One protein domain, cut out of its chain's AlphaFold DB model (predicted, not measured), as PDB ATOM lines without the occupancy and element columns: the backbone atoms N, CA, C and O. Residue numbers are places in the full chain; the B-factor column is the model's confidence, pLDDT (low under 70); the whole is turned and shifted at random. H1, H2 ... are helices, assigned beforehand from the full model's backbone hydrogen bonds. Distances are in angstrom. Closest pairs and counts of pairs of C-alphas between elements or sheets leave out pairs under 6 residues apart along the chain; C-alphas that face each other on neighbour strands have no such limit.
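What this domain is: This is residues 151 to 314 of the 458 residues of an uncharacterized protein of Microbacterium sp. SUBG005 (UniProt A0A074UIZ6). Helices are stacked in two layers along one long axis, the chain winding back and forth between the layers like a short solenoid; H3, H6 and H8 run side by side in one layer, while the helices of the other layer stand at steep tilts to each other. H3, H6 and H8 make one layer and H2, H5, H7 and H9 the other; H1 is at one end of the stack and H10 at the other, and the short H4 is at the turn from H3 to H5. The printed part has 164 residues, with ten named helices, H1 to H10 in order, and no named strand: all helix. It is compact, with a radius of gyration of the C-alphas of 16.0 A, and spans 52 by 35 by 23 A.

How they stand to each other: H1, residues 152 to 162, and H2, residues 169 to 179, form a hairpin at a shallow tilt of 17 degrees; their closest C-alphas, of Met 159 and Phe 172, are 6.5 A apart. H3, residues 186 to 199, touches H1, with the C-alphas of Val 156 and Leu 191 closest at 5.7 A. H4, residues 203 to 208, and H3 touch only at the corner, closest at the C-alphas of Asp 199 and Met 206, 4.9 A. With residues 195 to 199 alone, H3 touches H5, residues 210 to 220, opposite ways at a steep tilt of 46 degrees; the closest C-alphas, of Leu 195 and Gly 211, are 4.4 A apart. H5 touches H6, residues 228 to 242, at a steep tilt of 51 degrees, closest at the C-alphas of Glu 212 and Ala 238, 4.6 A. H6, H7, residues 250 to 263, and H8, residues 265 to 279, form an up-and-down bundle, each helix running against the one before it. H9, residues 284 to 296, and H10, residues 301 to 313, form a hairpin at a steep tilt of 41 degrees, with the C-alphas of Leu 293 and Ala 307 closest at 5.1 A. H7 is the hub, touching H5, H6, H8, H9 and H10. H1 and H10 are apart. Every O i to N i+4 pair is within hydrogen-bond range in H1, H2, H4, H5 and H10; the counts are 8 of 10 in H3 and in H7, 8 of 11 in H6, 10 of 11 in H8 and 7 of 9 in H9.

Where its parts are: H1 begins with C-alpha 152 at (225.655, 175.781, 98.748). From first to last C-alpha, H3 is 20.7 A long, H6 22.0 A, H7 20.4 A and H8 21.0 A. H6 begins with C-alpha 228 at (203.308, 178.197, 94.302), and H10 ends with C-alpha 313 at (183.209, 190.188, 113.881).

The domain as a whole: The two C-alphas farthest apart, of Ser 151 and Gly 312, are 51.7 A apart. The printed part has no cut, and no link between its helices is long. The mean pLDDT of the printed part is 93.8, and no printed residue is under 70.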
ATOM      1  N   SER A 151     230.167 177.056  97.325       92.06
ATOM      2  CA  SER A 151     229.379 175.918  97.811       92.06
ATOM      3  C   SER A 151     228.008 176.375  98.318       92.06
ATOM      4  O   SER A 151     227.837 177.519  98.741       92.06
ATOM      5  N   GLU A 152     227.025 175.474  98.312       92.75
ATOM      6  CA  GLU A 152     225.655 175.781  98.748       92.75
ATOM      7  C   GLU A 152     225.614 176.321 100.180       92.75
ATOM      8  O   GLU A 152     224.954 177.323 100.443       92.75
ATOM      9  N   THR A 153     226.395 175.719 101.081       92.56
ATOM     10  CA  THR A 153     226.553 176.185 102.462       92.56
ATOM     11  C   THR A 153     227.093 177.611 102.507       92.56
ATOM     12  O   THR A 153     226.499 178.466 103.153       92.56
ATOM     13  N   GLN A 154     228.153 177.916 101.750       93.75
ATOM     14  CA  GLN A 154     228.730 179.263 101.732       93.75
ATOM     15  C   GLN A 154     227.767 180.315 101.172       93.75
ATOM     16  O   GLN A 154     227.836 181.473 101.581       93.75
ATOM     17  N   ILE A 155     226.937 179.950 100.192       95.38
ATOM     18  CA  ILE A 155     225.921 180.843  99.619       95.38
ATOM     19  C   ILE A 155     224.863 181.153 100.676       95.38
ATOM     20  O   ILE A 155     224.574 182.316 100.948       95.38
ATOM     21  N   VAL A 156     224.307 180.106 101.284       95.75
ATOM     22  CA  VAL A 156     223.241 180.207 102.281       95.75
ATOM     23  C   VAL A 156     223.717 180.971 103.523       95.75
ATOM     24  O   VAL A 156     223.000 181.847 104.001       95.75
ATOM     25  N   ASP A 157     224.946 180.731 103.985       94.12
ATOM     26  CA  ASP A 157     225.540 181.437 105.125       94.12
ATOM     27  C   ASP A 157     225.750 182.928 104.839       94.12
ATOM     28  O   ASP A 157     225.342 183.770 105.638       94.12
ATOM     29  N   ARG A 158     226.317 183.284 103.679       95.69
ATOM     30  CA  ARG A 158     226.501 184.698 103.305       95.69
ATOM     31  C   ARG A 158     225.171 185.412 103.100       95.69
ATOM     32  O   ARG A 158     225.023 186.553 103.528       95.69
ATOM     33  N   MET A 159     224.186 184.753 102.488       96.62
ATOM     34  CA  MET A 159     222.838 185.313 102.370       96.62
ATOM     35  C   MET A 159     222.194 185.538 103.740       96.62
ATOM     36  O   MET A 159     221.544 186.564 103.928       96.62
ATOM     37  N   ALA A 160     222.399 184.628 104.693       94.88
ATOM     38  CA  ALA A 160     221.887 184.781 106.049       94.88
ATOM     39  C   ALA A 160     222.535 185.965 106.788       94.88
ATOM     40  O   ALA A 160     221.827 186.737 107.427       94.88
ATOM     41  N   GLN A 161     223.849 186.160 106.643       94.19
ATOM     42  CA  GLN A 161     224.567 187.283 107.263       94.19
ATOM     43  C   GLN A 161     224.089 188.653 106.765       94.19
ATOM     44  O   GLN A 161     223.989 189.594 107.545       94.19
ATOM     45  N   VAL A 162     223.783 188.785 105.470       95.56
ATOM     46  CA  VAL A 162     223.371 190.077 104.893       95.56
ATOM     47  C   VAL A 162     221.872 190.363 105.029       95.56
ATOM     48  O   VAL A 162     221.450 191.499 104.826       95.56
ATOM     49  N   ALA A 163     221.053 189.355 105.343       95.44
ATOM     50  CA  ALA A 163     219.594 189.463 105.353       95.44
ATOM     51  C   ALA A 163     219.029 190.513 106.338       95.44
ATOM     52  O   ALA A 163     218.108 191.235 105.944       95.44
ATOM     53  N   PRO A 164     219.541 190.659 107.579       94.50
ATOM     54  CA  PRO A 164     219.030 191.668 108.507       94.50
ATOM     55  C   PRO A 164     219.290 193.106 108.042       94.50
ATOM     56  O   PRO A 164     218.474 193.985 108.289       94.50
ATOM     57  N   SER A 165     220.380 193.345 107.312       93.81
ATOM     58  CA  SER A 165     220.854 194.691 106.996       93.81
ATOM     59  C   SER A 165     220.045 195.381 105.892       93.81
ATOM     60  O   SER A 165     219.815 194.831 104.808       93.81
ATOM     61  N   LEU A 166     219.671 196.647 106.112       91.81
ATOM     62  CA  LEU A 166     219.023 197.466 105.081       91.81
ATOM     63  C   LEU A 166     219.995 197.826 103.948       91.81
ATOM     64  O   LEU A 166     219.599 197.834 102.779       91.81
ATOM     65  N   HIS A 167     221.276 198.047 104.266       92.75
ATOM     66  CA  HIS A 167     222.330 198.354 103.285       92.75
ATOM     67  C   HIS A 167     222.498 197.254 102.229       92.75
ATOM     68  O   HIS A 167     222.797 197.529 101.064       92.75
ATOM     69  N   TRP A 168     222.263 196.001 102.615       95.50
ATOM     70  CA  TRP A 168     222.389 194.842 101.735       95.50
ATOM     71  C   TRP A 168     221.070 194.380 101.116       95.50
ATOM     72  O   TRP A 168     221.069 193.424 100.338       95.50
ATOM     73  N   ARG A 169     219.942 195.046 101.400       95.19
ATOM     74  CA  ARG A 169     218.611 194.565 101.003       95.19
ATOM     75  C   ARG A 169     218.480 194.335  99.497       95.19
ATOM     76  O   ARG A 169     217.973 193.297  99.078       95.19
ATOM     77  N   GLN A 170     218.955 195.270  98.670       94.88
ATOM     78  CA  GLN A 170     218.904 195.112  97.208       94.88
ATOM     79  C   GLN A 170     219.831 193.993  96.723       94.88
ATOM     80  O   GLN A 170     219.423 193.170  95.903       94.88
ATOM     81  N   THR A 171     221.041 193.916  97.275       96.81
ATOM     82  CA  THR A 171     222.004 192.847  96.990       96.81
ATOM     83  C   THR A 171     221.431 191.470  97.339       96.81
ATOM     84  O   THR A 171     221.531 190.547  96.534       96.81
ATOM     85  N   PHE A 172     220.754 191.330  98.486       97.56
ATOM     86  CA  PHE A 172     220.077 190.096  98.884       97.56
ATOM     87  C   PHE A 172     219.002 189.686  97.868       97.56
ATOM     88  O   PHE A 172     218.978 188.535  97.432       97.56
ATOM     89  N   LEU A 173     218.137 190.616  97.439       96.44
ATOM     90  CA  LEU A 173     217.081 190.327  96.457       96.44
ATOM     91  C   LEU A 173     217.658 189.924  95.089       96.44
ATOM     92  O   LEU A 173     217.186 188.971  94.466       96.44
ATOM     93  N   LEU A 174     218.724 190.594  94.641       96.12
ATOM     94  CA  LEU A 174     219.442 190.233  93.415       96.12
ATOM     95  C   LEU A 174     220.111 188.855  93.524       96.12
ATOM     96  O   LEU A 174     220.114 188.106  92.543       96.12
ATOM     97  N   ALA A 175     220.646 188.503  94.696       96.31
ATOM     98  CA  ALA A 175     221.257 187.200  94.952       96.31
ATOM     99  C   ALA A 175     220.190 186.099  94.955       96.31
ATOM    100  O   ALA A 175     220.344 185.095  94.262       96.31
ATOM    101  N   ALA A 176     219.059 186.328  95.628       95.25
ATOM    102  CA  ALA A 176     217.912 185.428  95.596       95.25
ATOM    103  C   ALA A 176     217.426 185.203  94.154       95.25
ATOM    104  O   ALA A 176     217.247 184.062  93.734       95.25
ATOM    105  N   GLY A 177     217.297 186.265  93.352       93.12
ATOM    106  CA  GLY A 177     216.940 186.157  91.933       93.12
ATOM    107  C   GLY A 177     217.864 185.225  91.137       93.12
ATOM    108  O   GLY A 177     217.379 184.450  90.312       93.12
ATOM    109  N   ARG A 178     219.173 185.225  91.426       92.25
ATOM    110  CA  ARG A 178     220.142 184.287  90.826       92.25
ATOM    111  C   ARG A 178     219.859 182.837  91.208       92.25
ATOM    112  O   ARG A 178     219.963 181.955  90.357       92.25
ATOM    113  N   LEU A 179     219.470 182.588  92.462       91.81
ATOM    114  CA  LEU A 179     219.224 181.234  92.970       91.81
ATOM    115  C   LEU A 179     218.044 180.526  92.300       91.81
ATOM    116  O   LEU A 179     217.997 179.299  92.304       91.81
ATOM    117  N   GLN A 180     217.109 181.255  91.684       85.44
ATOM    118  CA  GLN A 180     215.989 180.627  90.970       85.44
ATOM    119  C   GLN A 180     216.445 179.746  89.801       85.44
ATOM    120  O   GLN A 180     215.773 178.772  89.472       85.44
ATOM    121  N   ASN A 181     217.590 180.075  89.201       80.12
ATOM    122  CA  ASN A 181     218.193 179.316  88.108       80.12
ATOM    123  C   ASN A 181     219.344 178.418  88.597       80.12
ATOM    124  O   ASN A 181     220.158 177.965  87.793       80.12
ATOM    125  N   HIS A 182     219.452 178.193  89.910       82.44
ATOM    126  CA  HIS A 182     220.500 177.359  90.481       82.44
ATOM    127  C   HIS A 182     220.292 175.883  90.124       82.44
ATOM    128  O   HIS A 182     219.162 175.394  90.067       82.44
ATOM    129  N   ALA A 183     221.392 175.154  89.915       73.81
ATOM    130  CA  ALA A 183     221.352 173.747  89.515       73.81
ATOM    131  C   ALA A 183     220.689 172.843  90.570       73.81
ATOM    132  O   ALA A 183     220.051 171.855  90.215       73.81
ATOM    133  N   ASN A 184     220.823 173.195  91.854       84.12
ATOM    134  CA  ASN A 184     220.140 172.533  92.962       84.12
ATOM    135  C   ASN A 184     218.963 173.384  93.478       84.12
ATOM    136  O   ASN A 184     219.209 174.394  94.143       84.12
ATOM    137  N   PRO A 185     217.703 172.970  93.254       82.62
ATOM    138  CA  PRO A 185     216.523 173.659  93.780       82.62
ATOM    139  C   PRO A 185     216.403 173.643  95.313       82.62
ATOM    140  O   PRO A 185     215.713 174.496  95.871       82.62
ATOM    141  N   GLN A 186     217.058 172.700  96.006       89.44
ATOM    142  CA  GLN A 186     216.990 172.573  97.471       89.44
ATOM    143  C   GLN A 186     217.651 173.749  98.198       89.44
ATOM    144  O   GLN A 186     217.331 174.005  99.357       89.44
ATOM    145  N   ILE A 187     218.507 174.516  97.514       93.12
ATOM    146  CA  ILE A 187     219.119 175.721  98.083       93.12
ATOM    147  C   ILE A 187     218.068 176.758  98.505       93.12
ATOM    148  O   ILE A 187     218.273 177.486  99.471       93.12
ATOM    149  N   ILE A 188     216.916 176.795  97.825       92.44
ATOM    150  CA  ILE A 188     215.803 177.673  98.198       92.44
ATOM    151  C   ILE A 188     215.209 177.220  99.532       92.44
ATOM    152  O   ILE A 188     214.963 178.055 100.393       92.44
ATOM    153  N   ASP A 189     215.010 175.915  99.733       92.69
ATOM    154  CA  ASP A 189     214.495 175.391 101.001       92.69
ATOM    155  C   ASP A 189     215.487 175.644 102.152       92.69
ATOM    156  O   ASP A 189     215.074 176.069 103.229       92.69
ATOM    157  N   ALA A 190     216.792 175.481 101.904       94.88
ATOM    158  CA  ALA A 190     217.844 175.813 102.867       94.88
ATOM    159  C   ALA A 190     217.869 177.310 103.222       94.88
ATOM    160  O   ALA A 190     217.985 177.664 104.396       94.88
ATOM    161  N   LEU A 191     217.702 178.198 102.236       95.19
ATOM    162  CA  LEU A 191     217.590 179.637 102.478       95.19
ATOM    163  C   LEU A 191     216.358 179.966 103.333       95.19
ATOM    164  O   LEU A 191     216.468 180.735 104.282       95.19
ATOM    165  N   LEU A 192     215.194 179.382 103.029       94.25
ATOM    166  CA  LEU A 192     213.969 179.618 103.803       94.25
ATOM    167  C   LEU A 192     214.101 179.166 105.263       94.25
ATOM    168  O   LEU A 192     213.570 179.844 106.145       94.25
ATOM    169  N   LEU A 193     214.810 178.058 105.504       95.31
ATOM    170  CA  LEU A 193     215.136 177.587 106.850       95.31
ATOM    171  C   LEU A 193     216.087 178.556 107.562       95.31
ATOM    172  O   LEU A 193     215.824 178.933 108.699       95.31
ATOM    173  N   ARG A 194     217.137 179.043 106.889       95.56
ATOM    174  CA  ARG A 194     218.039 180.047 107.479       95.56
ATOM    175  C   ARG A 194     217.336 181.343 107.859       95.56
ATOM    176  O   ARG A 194     217.679 181.932 108.876       95.56
ATOM    177  N   LEU A 195     216.348 181.783 107.076       95.06
ATOM    178  CA  LEU A 195     215.529 182.939 107.456       95.06
ATOM    179  C   LEU A 195     214.781 182.698 108.779       95.06
ATOM    180  O   LEU A 195     214.506 183.658 109.485       95.06
ATOM    181  N   GLU A 196     214.477 181.443 109.130       94.56
ATOM    182  CA  GLU A 196     213.915 181.062 110.437       94.56
ATOM    183  C   GLU A 196     214.898 181.186 111.564       94.56
ATOM    184  O   GLU A 196     214.604 181.806 112.582       94.56
ATOM    185  N   GLU A 197     216.082 180.648 111.345       95.69
ATOM    186  CA  GLU A 197     217.133 180.679 112.341       95.69
ATOM    187  C   GLU A 197     217.517 182.123 112.685       95.69
ATOM    188  O   GLU A 197     217.713 182.419 113.861       95.69
ATOM    189  N   ILE A 198     217.517 183.032 111.699       95.00
ATOM    190  CA  ILE A 198     217.739 184.470 111.913       95.00
ATOM    191  C   ILE A 198     216.725 185.050 112.896       95.00
ATOM    192  O   ILE A 198     217.132 185.722 113.836       95.00
ATOM    193  N   ASP A 199     215.432 184.777 112.713       95.69
ATOM    194  CA  ASP A 199     214.377 185.331 113.572       95.69
ATOM    195  C   ASP A 199     214.432 184.763 114.997       95.69
ATOM    196  O   ASP A 199     213.944 185.378 115.932       95.69
ATOM    197  N   THR A 200     215.066 183.608 115.194       95.12
ATOM    198  CA  THR A 200     215.187 182.960 116.512       95.12
ATOM    199  C   THR A 200     216.562 183.111 117.164       95.12
ATOM    200  O   THR A 200     216.802 182.546 118.229       95.12
ATOM    201  N   ALA A 201     217.480 183.862 116.547       93.62
ATOM    202  CA  ALA A 201     218.876 183.930 116.981       93.62
ATOM    203  C   ALA A 201     219.076 184.653 118.329       93.62
ATOM    204  O   ALA A 201     220.063 184.404 119.021       93.62
ATOM    205  N   SER A 202     218.170 185.563 118.695       93.38
ATOM    206  CA  SER A 202     218.217 186.352 119.930       93.38
ATOM    207  C   SER A 202     216.848 186.958 120.252       93.38
ATOM    208  O   SER A 202     215.970 186.999 119.392       93.38
ATOM    209  N   GLU A 203     216.670 187.485 121.467       92.06
ATOM    210  CA  GLU A 203     215.427 188.165 121.870       92.06
ATOM    211  C   GLU A 203     215.077 189.342 120.942       92.06
ATOM    212  O   GLU A 203     213.928 189.495 120.532       92.06
ATOM    213  N   ILE A 204     216.069 190.157 120.559       93.62
ATOM    214  CA  ILE A 204     215.851 191.271 119.625       93.62
ATOM    215  C   ILE A 204     215.546 190.773 118.212       93.62
ATOM    216  O   ILE A 204     214.718 191.368 117.527       93.62
ATOM    217  N   ALA A 205     216.166 189.673 117.775       94.44
ATOM    218  CA  ALA A 205     215.876 189.096 116.469       94.44
ATOM    219  C   ALA A 205     214.438 188.570 116.393       94.44
ATOM    220  O   ALA A 205     213.773 188.801 115.383       94.44
ATOM    221  N   MET A 206     213.943 187.970 117.483       94.25
ATOM    222  CA  MET A 206     212.550 187.538 117.594       94.25
ATOM    223  C   MET A 206     211.593 188.715 117.456       94.25
ATOM    224  O   MET A 206     210.593 188.589 116.766       94.25
ATOM    225  N   GLU A 207     211.897 189.865 118.059       93.31
ATOM    226  CA  GLU A 207     211.017 191.037 117.989       93.31
ATOM    227  C   GLU A 207     211.092 191.781 116.639       93.31
ATOM    228  O   GLU A 207     210.090 192.298 116.129       93.31
ATOM    229  N   VAL A 208     212.279 191.845 116.035       93.56
ATOM    230  CA  VAL A 208     212.496 192.512 114.741       93.56
ATOM    231  C   VAL A 208     211.982 191.667 113.574       93.56
ATOM    232  O   VAL A 208     211.441 192.228 112.615       93.56
ATOM    233  N   ALA A 209     212.114 190.341 113.662       95.62
ATOM    234  CA  ALA A 209     211.656 189.374 112.668       95.62
ATOM    235  C   ALA A 209     212.177 189.665 111.240       95.62
ATOM    236  O   ALA A 209     211.429 189.759 110.259       95.62
ATOM    237  N   SER A 210     213.493 189.867 111.112       95.56
ATOM    238  CA  SER A 210     214.173 190.188 109.847       95.56
ATOM    239  C   SER A 210     213.882 189.195 108.715       95.56
ATOM    240  O   SER A 210     213.695 189.607 107.569       95.56
ATOM    241  N   GLY A 211     213.820 187.900 109.011       96.50
ATOM    242  CA  GLY A 211     213.484 186.833 108.076       96.50
ATOM    243  C   GLY A 211     212.053 186.932 107.549       96.50
ATOM    244  O   GLY A 211     211.819 186.712 106.358       96.50
ATOM    245  N   GLU A 212     211.092 187.328 108.380       96.88
ATOM    246  CA  GLU A 212     209.717 187.621 107.954       96.88
ATOM    247  C   GLU A 212     209.638 188.869 107.071       96.88
ATOM    248  O   GLU A 212     208.973 188.856 106.027       96.88
ATOM    249  N   ARG A 213     210.385 189.924 107.429       96.44
ATOM    250  CA  ARG A 213     210.521 191.145 106.613       96.44
ATOM    251  C   ARG A 213     211.128 190.825 105.242       96.44
ATOM    252  O   ARG A 213     210.640 191.297 104.217       96.44
ATOM    253  N   ILE A 214     212.168 189.991 105.201       97.25
ATOM    254  CA  ILE A 214     212.790 189.513 103.958       97.25
ATOM    255  C   ILE A 214     211.818 188.660 103.139       97.25
ATOM    256  O   ILE A 214     211.760 188.803 101.919       97.25
ATOM    257  N   ALA A 215     211.026 187.796 103.778       97.50
ATOM    258  CA  ALA A 215     210.043 186.984 103.069       97.50
ATOM    259  C   ALA A 215     208.986 187.841 102.360       97.50
ATOM    260  O   ALA A 215     208.595 187.535 101.228       97.50
ATOM    261  N   LEU A 216     208.570 188.939 102.996       97.75
ATOM    262  CA  LEU A 216     207.700 189.931 102.379       97.75
ATOM    263  C   LEU A 216     208.364 190.595 101.164       97.75
ATOM    264  O   LEU A 216     207.737 190.677 100.108       97.75
ATOM    265  N   ASP A 217     209.630 191.006 101.282       96.88
ATOM    266  CA  ASP A 217     210.368 191.624 100.174       96.88
ATOM    267  C   ASP A 217     210.566 190.671  98.992       96.88
ATOM    268  O   ASP A 217     210.415 191.079  97.842       96.88
ATOM    269  N   LEU A 218     210.834 189.388  99.252       96.31
ATOM    270  CA  LEU A 218     210.927 188.362  98.212       96.31
ATOM    271  C   LEU A 218     209.603 188.218  97.449       96.31
ATOM    272  O   LEU A 218     209.595 188.170  96.219       96.31
ATOM    273  N   LEU A 219     208.468 188.175  98.151       95.75
ATOM    274  CA  LEU A 219     207.158 188.108  97.499       95.75
ATOM    275  C   LEU A 219     206.835 189.360  96.687       95.75
ATOM    276  O   LEU A 219     206.239 189.251  95.609       95.75
ATOM    277  N   ASP A 220     207.196 190.531  97.211       94.75
ATOM    278  CA  ASP A 220     206.991 191.808  96.535       94.75
ATOM    279  C   ASP A 220     207.871 191.932  95.286       94.75
ATOM    280  O   ASP A 220     207.421 192.468  94.273       94.75
ATOM    281  N   ASP A 221     209.063 191.327  95.306       92.00
ATOM    282  CA  ASP A 221     209.952 191.215  94.148       92.00
ATOM    283  C   ASP A 221     209.611 190.061  93.187       92.00
ATOM    284  O   ASP A 221     210.413 189.693  92.332       92.00
ATOM    285  N   ALA A 222     208.416 189.474  93.318       89.88
ATOM    286  CA  ALA A 222     207.945 188.350  92.506       89.88
ATOM    287  C   ALA A 222     208.877 187.118  92.542       89.88
ATOM    288  O   ALA A 222     208.870 186.285  91.634       89.88
ATOM    289  N   PHE A 223     209.644 186.940  93.621       92.00
ATOM    290  CA  PHE A 223     210.497 185.771  93.778       92.00
ATOM    291  C   PHE A 223     209.670 184.478  93.724       92.00
ATOM    292  O   PHE A 223     208.594 184.372  94.322       92.00
ATOM    293  N   ALA A 224     210.185 183.486  92.992       90.06
ATOM    294  CA  ALA A 224     209.556 182.184  92.810       90.06
ATOM    295  C   ALA A 224     208.099 182.267  92.302       90.06
ATOM    296  O   ALA A 224     207.257 181.456  92.692       90.06
ATOM    297  N   GLU A 225     207.789 183.234  91.427       88.62
ATOM    298  CA  GLU A 225     206.449 183.451  90.854       88.62
ATOM    299  C   GLU A 225     205.818 182.159  90.305       88.62
ATOM    300  O   GLU A 225     204.646 181.873  90.547       88.62
ATOM    301  N   ARG A 226     206.624 181.319  89.646       87.31
ATOM    302  CA  ARG A 226     206.189 180.048  89.043       87.31
ATOM    303  C   ARG A 226     206.194 178.852  90.002       87.31
ATOM    304  O   ARG A 226     205.911 177.737  89.573       87.31
ATOM    305  N   ILE A 227     206.505 179.048  91.288       90.62
ATOM    306  CA  ILE A 227     206.614 177.974  92.288       90.62
ATOM    307  C   ILE A 227     205.636 178.242  93.449       90.62
ATOM    308  O   ILE A 227     206.035 178.727  94.513       90.62
ATOM    309  N   PRO A 228     204.342 177.876  93.313       91.75
ATOM    310  CA  PRO A 228     203.308 178.197  94.302       91.75
ATOM    311  C   PRO A 228     203.604 177.707  95.725       91.75
ATOM    312  O   PRO A 228     203.178 178.330  96.696       91.75
ATOM    313  N   ARG A 229     204.333 176.590  95.872       93.19
ATOM    314  CA  ARG A 229     204.762 176.079  97.185       93.19
ATOM    315  C   ARG A 229     205.623 177.106  97.921       93.19
ATOM    316  O   ARG A 229     205.312 177.431  99.062       93.19
ATOM    317  N   VAL A 230     206.661 177.619  97.262       93.75
ATOM    318  CA  VAL A 230     207.611 178.583  97.838       93.75
ATOM    319  C   VAL A 230     206.897 179.890  98.168       93.75
ATOM    320  O   VAL A 230     207.045 180.394  99.277       93.75
ATOM    321  N   ARG A 231     206.024 180.380  97.277       94.94
ATOM    322  CA  ARG A 231     205.217 181.581  97.545       94.94
ATOM    323  C   ARG A 231     204.345 181.446  98.789       94.94
ATOM    324  O   ARG A 231     204.323 182.346  99.618       94.94
ATOM    325  N   ARG A 232     203.659 180.310  98.970       95.56
ATOM    326  CA  ARG A 232     202.843 180.071 100.175       95.56
ATOM    327  C   ARG A 232     203.677 179.987 101.452       95.56
ATOM    328  O   ARG A 232     203.195 180.422 102.494       95.56
ATOM    329  N   LEU A 233     204.889 179.429 101.385       95.69
ATOM    330  CA  LEU A 233     205.814 179.391 102.524       95.69
ATOM    331  C   LEU A 233     206.277 180.801 102.899       95.69
ATOM    332  O   LEU A 233     206.147 181.190 104.056       95.69
ATOM    333  N   LEU A 234     206.712 181.588 101.913       97.19
ATOM    334  CA  LEU A 234     207.069 182.992 102.111       97.19
ATOM    335  C   LEU A 234     205.893 183.806 102.649       97.19
ATOM    336  O   LEU A 234     206.076 184.612 103.551       97.19
ATOM    337  N   LEU A 235     204.678 183.566 102.145       97.62
ATOM    338  CA  LEU A 235     203.490 184.288 102.595       97.62
ATOM    339  C   LEU A 235     203.187 183.955 104.047       97.62
ATOM    340  O   LEU A 235     203.002 184.861 104.846       97.62
ATOM    341  N   ARG A 236     203.191 182.666 104.408       96.88
ATOM    342  CA  ARG A 236     203.013 182.240 105.800       96.88
ATOM    343  C   ARG A 236     204.016 182.929 106.723       96.88
ATOM    344  O   ARG A 236     203.606 183.401 107.774       96.88
ATOM    345  N   ARG A 237     205.280 182.998 106.305       96.38
ATOM    346  CA  ARG A 237     206.352 183.652 107.055       96.38
ATOM    347  C   ARG A 237     206.125 185.161 107.180       96.38
ATOM    348  O   ARG A 237     206.121 185.683 108.278       96.38
ATOM    349  N   ALA A 238     205.822 185.845 106.080       97.44
ATOM    350  CA  ALA A 238     205.528 187.279 106.076       97.44
ATOM    351  C   ALA A 238     204.304 187.656 106.936       97.44
ATOM    352  O   ALA A 238     204.209 188.785 107.409       97.44
ATOM    353  N   PHE A 239     203.357 186.734 107.149       97.25
ATOM    354  CA  PHE A 239     202.224 186.945 108.058       97.25
ATOM    355  C   PHE A 239     202.606 186.921 109.543       97.25
ATOM    356  O   PHE A 239     201.805 187.401 110.347       97.25
ATOM    357  N   GLY A 240     203.791 186.420 109.902       95.81
ATOM    358  CA  GLY A 240     204.333 186.554 111.254       95.81
ATOM    359  C   GLY A 240     204.552 188.014 111.663       95.81
ATOM    360  O   GLY A 240     204.375 188.352 112.823       95.81
ATOM    361  N   LEU A 241     204.693 188.940 110.699       95.44
ATOM    362  CA  LEU A 241     204.759 190.383 110.978       95.44
ATOM    363  C   LEU A 241     203.513 190.918 111.702       95.44
ATOM    364  O   LEU A 241     203.546 192.004 112.281       95.44
ATOM    365  N   LEU A 242     202.392 190.188 111.655       95.94
ATOM    366  CA  LEU A 242     201.190 190.531 112.415       95.94
ATOM    367  C   LEU A 242     201.281 190.154 113.898       95.94
ATOM    368  O   LEU A 242     200.406 190.568 114.654       95.94
ATOM    369  N   ASP A 243     202.288 189.385 114.303       94.75
ATOM    370  CA  ASP A 243     202.509 188.929 115.678       94.75
ATOM    371  C   ASP A 243     203.217 189.989 116.534       94.75
ATOM    372  O   ASP A 243     203.148 189.941 117.762       94.75
ATOM    373  N   HIS A 244     203.774 191.016 115.893       94.50
ATOM    374  CA  HIS A 244     204.476 192.120 116.536       94.50
ATOM    375  C   HIS A 244     203.665 193.413 116.529       94.50
ATOM    376  O   HIS A 244     202.682 193.560 115.792       94.50
ATOM    377  N   TRP A 245     204.085 194.389 117.338       92.94
ATOM    378  CA  TRP A 245     203.567 195.750 117.208       92.94
ATOM    379  C   TRP A 245     203.892 196.261 115.800       92.94
ATOM    380  O   TRP A 245     205.021 196.147 115.344       92.94
ATOM    381  N   GLY A 246     202.881 196.747 115.076       82.38
ATOM    382  CA  GLY A 246     202.979 196.935 113.625       82.38
ATOM    383  C   GLY A 246     204.138 197.817 113.147       82.38
ATOM    384  O   GLY A 246     204.739 198.566 113.898       82.38
ATOM    385  N   ASP A 247     204.425 197.799 111.855       81.38
ATOM    386  CA  ASP A 247     205.378 198.728 111.244       81.38
ATOM    387  C   ASP A 247     204.821 199.309 109.936       81.38
ATOM    388  O   ASP A 247     203.664 199.080 109.548       81.38
ATOM    389  N   ASP A 248     205.649 200.098 109.263       81.56
ATOM    390  CA  ASP A 248     205.374 200.702 107.964       81.56
ATOM    391  C   ASP A 248     205.116 199.659 106.855       81.56
ATOM    392  O   ASP A 248     204.428 199.945 105.866       81.56
ATOM    393  N   ARG A 249     205.558 198.408 107.045       91.19
ATOM    394  CA  ARG A 249     205.384 197.309 106.090       91.19
ATOM    395  C   ARG A 249     204.012 196.655 106.146       91.19
ATOM    396  O   ARG A 249     203.684 195.900 105.232       91.19
ATOM    397  N   LEU A 250     203.138 196.984 107.102       92.44
ATOM    398  CA  LEU A 250     201.756 196.472 107.100       92.44
ATOM    399  C   LEU A 250     201.006 196.803 105.799       92.44
ATOM    400  O   LEU A 250     200.173 196.021 105.328       92.44
ATOM    401  N   VAL A 251     201.305 197.954 105.187       93.62
ATOM    402  CA  VAL A 251     200.739 198.338 103.885       93.62
ATOM    403  C   VAL A 251     201.304 197.465 102.765       93.62
ATOM    404  O   VAL A 251     200.544 197.009 101.905       93.62
ATOM    405  N   GLN A 252     202.612 197.199 102.782       95.62
ATOM    406  CA  GLN A 252     203.275 196.308 101.830       95.62
ATOM    407  C   GLN A 252     202.723 194.879 101.949       95.62
ATOM    408  O   GLN A 252     202.290 194.318 100.943       95.62
ATOM    409  N   LEU A 253     202.610 194.338 103.168       97.25
ATOM    410  CA  LEU A 253     202.020 193.026 103.444       97.25
ATOM    411  C   LEU A 253     200.591 192.926 102.905       97.25
ATOM    412  O   LEU A 253     200.261 191.974 102.197       97.25
ATOM    413  N   ALA A 254     199.751 193.934 103.157       96.62
ATOM    414  CA  ALA A 254     198.400 193.989 102.605       96.62
ATOM    415  C   ALA A 254     198.395 194.024 101.068       96.62
ATOM    416  O   ALA A 254     197.571 193.368 100.429       96.62
ATOM    417  N   ASN A 255     199.305 194.765 100.439       96.25
ATOM    418  CA  ASN A 255     199.400 194.804  98.981       96.25
ATOM    419  C   ASN A 255     199.813 193.453  98.393       96.25
ATOM    420  O   ASN A 255     199.155 192.973  97.468       96.25
ATOM    421  N   VAL A 256     200.860 192.843  98.947       97.12
ATOM    422  CA  VAL A 256     201.395 191.545  98.525       97.12
ATOM    423  C   VAL A 256     200.349 190.453  98.711       97.12
ATOM    424  O   VAL A 256     199.949 189.824  97.733       97.12
ATOM    425  N   ALA A 257     199.817 190.289  99.925       97.50
ATOM    426  CA  ALA A 257     198.784 189.295 100.205       97.50
ATOM    427  C   ALA A 257     197.543 189.505  99.320       97.50
ATOM    428  O   ALA A 257     196.902 188.544  98.906       97.50
ATOM    429  N   GLY A 258     197.235 190.758  98.968       96.88
ATOM    430  CA  GLY A 258     196.103 191.096  98.115       96.88
ATOM    431  C   GLY A 258     196.255 190.544  96.701       96.88
ATOM    432  O   GLY A 258     195.255 190.129  96.121       96.88
ATOM    433  N   ARG A 259     197.481 190.501  96.166       95.00
ATOM    434  CA  ARG A 259     197.784 189.834  94.890       95.00
ATOM    435  C   ARG A 259     197.741 188.316  95.051       95.00
ATOM    436  O   ARG A 259     197.124 187.631  94.242       95.00
ATOM    437  N   GLU A 260     198.313 187.803  96.139       95.00
ATOM    438  CA  GLU A 260     198.412 186.365  96.392       95.00
ATOM    439  C   GLU A 260     197.050 185.670  96.524       95.00
ATOM    440  O   GLU A 260     196.856 184.597  95.951       95.00
ATOM    441  N   ILE A 261     196.068 186.264  97.212       95.81
ATOM    442  CA  ILE A 261     194.741 185.637  97.376       95.81
ATOM    443  C   ILE A 261     193.935 185.532  96.070       95.81
ATOM    444  O   ILE A 261     192.936 184.804  96.007       95.81
ATOM    445  N   GLU A 262     194.339 186.253  95.023       93.25
ATOM    446  CA  GLU A 262     193.712 186.132  93.709       93.25
ATOM    447  C   GLU A 262     194.218 184.922  92.926       93.25
ATOM    448  O   GLU A 262     193.497 184.414  92.070       93.25
ATOM    449  N   THR A 263     195.396 184.400  93.273       90.06
ATOM    450  CA  THR A 263     196.046 183.306  92.537       90.06
ATOM    451  C   THR A 263     195.416 181.936  92.785       90.06
ATOM    452  O   THR A 263     195.400 181.096  91.889       90.06
ATOM    453  N   SER A 264     194.934 181.660  94.004       92.69
ATOM    454  CA  SER A 264     194.463 180.323  94.398       92.69
ATOM    455  C   SER A 264     193.586 180.338  95.651       92.69
ATOM    456  O   SER A 264     193.714 181.195  96.529       92.69
ATOM    457  N   SER A 265     192.701 179.341  95.756       94.75
ATOM    458  CA  SER A 265     191.787 179.185  96.895       94.75
ATOM    459  C   SER A 265     192.518 178.819  98.193       94.75
ATOM    460  O   SER A 265     192.129 179.238  99.280       94.75
ATOM    461  N   GLU A 266     193.613 178.075  98.075       95.94
ATOM    462  CA  GLU A 266     194.491 177.640  99.155       95.94
ATOM    463  C   GLU A 266     195.165 178.841  99.810       95.94
ATOM    464  O   GLU A 266     195.244 178.928 101.033       95.94
ATOM    465  N   THR A 267     195.609 179.792  98.990       95.75
ATOM    466  CA  THR A 267     196.247 181.021  99.459       95.75
ATOM    467  C   THR A 267     195.233 181.957 100.102       95.75
ATOM    468  O   THR A 267     195.505 182.510 101.164       95.75
ATOM    469  N   TYR A 268     194.021 182.053  99.540       97.38
ATOM    470  CA  TYR A 268     192.911 182.744 100.200       97.38
ATOM    471  C   TYR A 268     192.616 182.160 101.593       97.38
ATOM    472  O   TYR A 268     192.550 182.914 102.559       97.38
ATOM    473  N   LYS A 269     192.510 180.829 101.725       97.50
ATOM    474  CA  LYS A 269     192.291 180.158 103.021       97.50
ATOM    475  C   LYS A 269     193.437 180.393 104.004       97.50
ATOM    476  O   LYS A 269     193.184 180.596 105.185       97.50
ATOM    477  N   LEU A 270     194.686 180.377 103.532       97.38
ATOM    478  CA  LEU A 270     195.857 180.671 104.360       97.38
ATOM    479  C   LEU A 270     195.749 182.070 104.973       97.38
ATOM    480  O   LEU A 270     195.869 182.211 106.187       97.38
ATOM    481  N   VAL A 271     195.473 183.077 104.143       97.88
ATOM    482  CA  VAL A 271     195.300 184.464 104.586       97.88
ATOM    483  C   VAL A 271     194.108 184.602 105.522       97.88
ATOM    484  O   VAL A 271     194.236 185.218 106.575       97.88
ATOM    485  N   GLN A 272     192.963 184.020 105.158       97.81
ATOM    486  CA  GLN A 272     191.753 184.047 105.973       97.81
ATOM    487  C   GLN A 272     192.021 183.493 107.375       97.81
ATOM    488  O   GLN A 272     191.758 184.178 108.359       97.81
ATOM    489  N   ASN A 273     192.614 182.301 107.468       97.25
ATOM    490  CA  ASN A 273     192.942 181.683 108.749       97.25
ATOM    491  C   ASN A 273     193.914 182.550 109.560       97.25
ATOM    492  O   ASN A 273     193.733 182.699 110.764       97.25
ATOM    493  N   ALA A 274     194.920 183.140 108.902       96.88
ATOM    494  CA  ALA A 274     195.922 183.969 109.564       96.88
ATOM    495  C   ALA A 274     195.323 185.234 110.200       96.88
ATOM    496  O   ALA A 274     195.728 185.597 111.304       96.88
ATOM    497  N   VAL A 275     194.370 185.897 109.536       97.12
ATOM    498  CA  VAL A 275     193.719 187.098 110.090       97.12
ATOM    499  C   VAL A 275     192.627 186.750 111.102       97.12
ATOM    500  O   VAL A 275     192.488 187.438 112.112       97.12
ATOM    501  N   GLU A 276     191.873 185.669 110.881       95.94
ATOM    502  CA  GLU A 276     190.813 185.229 111.794       95.94
ATOM    503  C   GLU A 276     191.370 184.739 113.133       95.94
ATOM    504  O   GLU A 276     190.777 185.020 114.174       95.94
ATOM    505  N   SER A 277     192.525 184.064 113.142       94.81
ATOM    506  CA  SER A 277     193.145 183.602 114.387       94.81
ATOM    507  C   SER A 277     193.690 184.745 115.251       94.81
ATOM    508  O   SER A 277     193.809 184.586 116.461       94.81
ATOM    509  N   ARG A 278     194.023 185.892 114.645       94.81
ATOM    510  CA  ARG A 278     194.672 187.029 115.321       94.81
ATOM    511  C   ARG A 278     193.707 188.131 115.738       94.81
ATOM    512  O   ARG A 278     193.928 188.785 116.751       94.81
ATOM    513  N   ILE A 279     192.617 188.336 114.995       93.56
ATOM    514  CA  ILE A 279     191.681 189.440 115.264       93.56
ATOM    515  C   ILE A 279     190.990 189.331 116.633       93.56
ATOM    516  O   ILE A 279     190.600 190.347 117.207       93.56
ATOM    517  N   GLY A 280     190.824 188.107 117.145       90.00
ATOM    518  CA  GLY A 280     190.225 187.837 118.454       90.00
ATOM    519  C   GLY A 280     191.200 187.947 119.631       90.00
ATOM    520  O   GLY A 280     190.759 187.843 120.772       90.00
ATOM    521  N   ALA A 281     192.496 188.134 119.368       92.06
ATOM    522  CA  ALA A 281     193.514 188.301 120.400       92.06
ATOM    523  C   ALA A 281     193.494 189.728 120.992       92.06
ATOM    524  O   ALA A 281     192.617 190.538 120.690       92.06
ATOM    525  N   ALA A 282     194.472 190.043 121.838       90.06
ATOM    526  CA  ALA A 282     194.728 191.387 122.352       90.06
ATOM    527  C   ALA A 282     196.138 191.856 121.955       90.06
ATOM    528  O   ALA A 282     196.952 191.061 121.480       90.06
ATOM    529  N   GLY A 283     196.423 193.146 122.150       91.44
ATOM    530  CA  GLY A 283     197.769 193.703 122.011       91.44
ATOM    531  C   GLY A 283     198.261 193.741 120.554       91.44
ATOM    532  O   GLY A 283     197.501 194.180 119.676       91.44
ATOM    533  N   PRO A 284     199.509 193.316 120.269       93.31
ATOM    534  CA  PRO A 284     200.121 193.461 118.947       93.31
ATOM    535  C   PRO A 284     199.368 192.678 117.866       93.31
ATOM    536  O   PRO A 284     199.000 193.258 116.844       93.31
ATOM    537  N   LEU A 285     199.020 191.416 118.147       94.19
ATOM    538  CA  LEU A 285     198.290 190.518 117.241       94.19
ATOM    539  C   LEU A 285     197.043 191.177 116.655       94.19
ATOM    540  O   LEU A 285     196.819 191.200 115.439       94.19
ATOM    541  N   ARG A 286     196.221 191.750 117.534       93.31
ATOM    542  CA  ARG A 286     194.979 192.408 117.146       93.31
ATOM    543  C   ARG A 286     195.245 193.739 116.453       93.31
ATOM    544  O   ARG A 286     194.661 193.992 115.399       93.31
ATOM    545  N   SER A 287     196.116 194.574 117.014       91.94
ATOM    546  CA  SER A 287     196.422 195.909 116.483       91.94
ATOM    547  C   SER A 287     196.986 195.852 115.064       91.94
ATOM    548  O   SER A 287     196.484 196.529 114.162       91.94
ATOM    549  N   SER A 288     197.972 194.987 114.833       94.19
ATOM    550  CA  SER A 288     198.602 194.784 113.528       94.19
ATOM    551  C   SER A 288     197.638 194.155 112.528       94.19
ATOM    552  O   SER A 288     197.562 194.610 111.385       94.19
ATOM    553  N   THR A 289     196.801 193.202 112.958       95.44
ATOM    554  CA  THR A 289     195.750 192.620 112.103       95.44
ATOM    555  C   THR A 289     194.699 193.657 111.699       95.44
ATOM    556  O   THR A 289     194.329 193.738 110.527       95.44
ATOM    557  N   VAL A 290     194.239 194.511 112.620       93.56
ATOM    558  CA  VAL A 290     193.327 195.617 112.282       93.56
ATOM    559  C   VAL A 290     194.011 196.610 111.339       93.56
ATOM    560  O   VAL A 290     193.395 197.056 110.364       93.56
ATOM    561  N   GLY A 291     195.285 196.928 111.579       92.12
ATOM    562  CA  GLY A 291     196.120 197.704 110.667       92.12
ATOM    563  C   GLY A 291     196.095 197.107 109.258       92.12
ATOM    564  O   GLY A 291     195.628 197.747 108.318       92.12
ATOM    565  N   PHE A 292     196.478 195.850 109.099       95.50
ATOM    566  CA  PHE A 292     196.431 195.140 107.823       95.50
ATOM    567  C   PHE A 292     195.040 195.202 107.152       95.50
ATOM    568  O   PHE A 292     194.903 195.702 106.031       95.50
ATOM    569  N   LEU A 293     193.975 194.792 107.851       95.31
ATOM    570  CA  LEU A 293     192.624 194.689 107.278       95.31
ATOM    571  C   LEU A 293     192.038 196.045 106.878       95.31
ATOM    572  O   LEU A 293     191.308 196.145 105.893       95.31
ATOM    573  N   THR A 294     192.383 197.121 107.584       92.62
ATOM    574  CA  THR A 294     191.909 198.468 107.228       92.62
ATOM    575  C   THR A 294     192.523 198.989 105.919       92.62
ATOM    576  O   THR A 294     191.945 199.879 105.299       92.62
ATOM    577  N   VAL A 295     193.641 198.420 105.432       92.94
ATOM    578  CA  VAL A 295     194.139 198.683 104.059       92.94
ATOM    579  C   VAL A 295     193.202 198.070 103.010       92.94
ATOM    580  O   VAL A 295     193.013 198.624 101.923       92.94
ATOM    581  N   TRP A 296     192.600 196.925 103.327       95.81
ATOM    582  CA  TRP A 296     191.697 196.186 102.444       95.81
ATOM    583  C   TRP A 296     190.240 196.595 102.546       95.81
ATOM    584  O   TRP A 296     189.507 196.414 101.582       95.81
ATOM    585  N   GLN A 297     189.826 197.182 103.664       93.00
ATOM    586  CA  GLN A 297     188.433 197.527 103.936       93.00
ATOM    587  C   GLN A 297     187.759 198.315 102.798       93.00
ATOM    588  O   GLN A 297     186.585 198.103 102.503       93.00
ATOM    589  N   ARG A 298     188.507 199.216 102.141       90.75
ATOM    590  CA  ARG A 298     188.020 200.051 101.027       90.75
ATOM    591  C   ARG A 298     188.212 199.424  99.640       90.75
ATOM    592  O   ARG A 298     187.838 200.035  98.641       90.75
ATOM    593  N   ARG A 299     188.827 198.244  99.549       94.88
ATOM    594  CA  ARG A 299     189.044 197.535  98.281       94.88
ATOM    595  C   ARG A 299     187.789 196.769  97.876       94.88
ATOM    596  O   ARG A 299     186.935 196.462  98.699       94.88
ATOM    597  N   LYS A 300     187.675 196.471  96.585       94.06
ATOM    598  CA  LYS A 300     186.632 195.589  96.040       94.06
ATOM    599  C   LYS A 300     187.129 194.138  96.044       94.06
ATOM    600  O   LYS A 300     188.296 193.898  96.329       94.06
ATOM    601  N   GLY A 301     186.260 193.189  95.700       95.38
ATOM    602  CA  GLY A 301     186.648 191.788  95.510       95.38
ATOM    603  C   GLY A 301     186.942 191.044  96.813       95.38
ATOM    604  O   GLY A 301     186.421 191.395  97.874       95.38
ATOM    605  N   LYS A 302     187.767 189.994  96.726       96.25
ATOM    606  CA  LYS A 302     188.064 189.095  97.853       96.25
ATOM    607  C   LYS A 302     188.688 189.833  99.037       96.25
ATOM    608  O   LYS A 302     188.334 189.534 100.175       96.25
ATOM    609  N   GLN A 303     189.556 190.815  98.776       97.12
ATOM    610  CA  GLN A 303     190.234 191.606  99.808       97.12
ATOM    611  C   GLN A 303     189.209 192.361 100.667       97.12
ATOM    612  O   GLN A 303     189.200 192.235 101.890       97.12
ATOM    613  N   GLY A 304     188.319 193.120 100.017       97.12
ATOM    614  CA  GLY A 304     187.296 193.914 100.696       97.12
ATOM    615  C   GLY A 304     186.267 193.060 101.423       97.12
ATOM    616  O   GLY A 304     185.908 193.364 102.560       97.12
ATOM    617  N   THR A 305     185.808 191.973 100.795       97.25
ATOM    618  CA  THR A 305     184.852 191.043 101.410       97.25
ATOM    619  C   THR A 305     185.428 190.419 102.678       97.25
ATOM    620  O   THR A 305     184.781 190.476 103.722       97.25
ATOM    621  N   LEU A 306     186.655 189.887 102.616       97.38
ATOM    622  CA  LEU A 306     187.318 189.294 103.776       97.38
ATOM    623  C   LEU A 306     187.543 190.338 104.878       97.38
ATOM    624  O   LEU A 306     187.204 190.088 106.030       97.38
ATOM    625  N   ALA A 307     188.040 191.528 104.532       97.06
ATOM    626  CA  ALA A 307     188.280 192.585 105.510       97.06
ATOM    627  C   ALA A 307     187.009 193.017 106.244       97.06
ATOM    628  O   ALA A 307     187.005 193.077 107.470       97.06
ATOM    629  N   ASN A 308     185.917 193.273 105.521       95.81
ATOM    630  CA  ASN A 308     184.656 193.676 106.141       95.81
ATOM    631  C   ASN A 308     184.030 192.543 106.970       95.81
ATOM    632  O   ASN A 308     183.476 192.811 108.034       95.81
ATOM    633  N   TYR A 309     184.160 191.288 106.527       96.00
ATOM    634  CA  TYR A 309     183.705 190.126 107.288       96.00
ATOM    635  C   TYR A 309     184.468 189.969 108.614       96.00
ATOM    636  O   TYR A 309     183.846 189.865 109.670       96.00
ATOM    637  N   VAL A 310     185.803 190.000 108.577       95.81
ATOM    638  CA  VAL A 310     186.645 189.797 109.768       95.81
ATOM    639  C   VAL A 310     186.526 190.979 110.734       95.81
ATOM    640  O   VAL A 310     186.300 190.774 111.926       95.81
ATOM    641  N   LEU A 311     186.593 192.219 110.235       93.62
ATOM    642  CA  LEU A 311     186.439 193.421 111.066       93.62
ATOM    643  C   LEU A 311     185.036 193.533 111.673       93.62
ATOM    644  O   LEU A 311     184.904 193.931 112.826       93.62
ATOM    645  N   GLY A 312     183.990 193.136 110.939       90.38
ATOM    646  CA  GLY A 312     182.616 193.135 111.446       90.38
ATOM    647  C   GLY A 312     182.393 192.177 112.622       90.38
ATOM    648  O   GLY A 312     181.481 192.390 113.418       90.38
ATOM    649  N   ARG A 313     183.235 191.145 112.762       86.75
ATOM    650  CA  ARG A 313     183.209 190.188 113.881       86.75
ATOM    651  C   ARG A 313     184.100 190.596 115.056       86.75
ATOM    652  O   ARG A 313     184.004 189.994 116.121       86.75
ATOM    653  N   ALA A 314     184.959 191.597 114.884       84.31
ATOM    654  CA  ALA A 314     185.870 192.054 115.922       84.31
ATOM    655  C   ALA A 314     185.127 192.941 116.936       84.31
ATOM    656  O   ALA A 314     184.869 194.123 116.688       84.31
TER     657      ALA A 314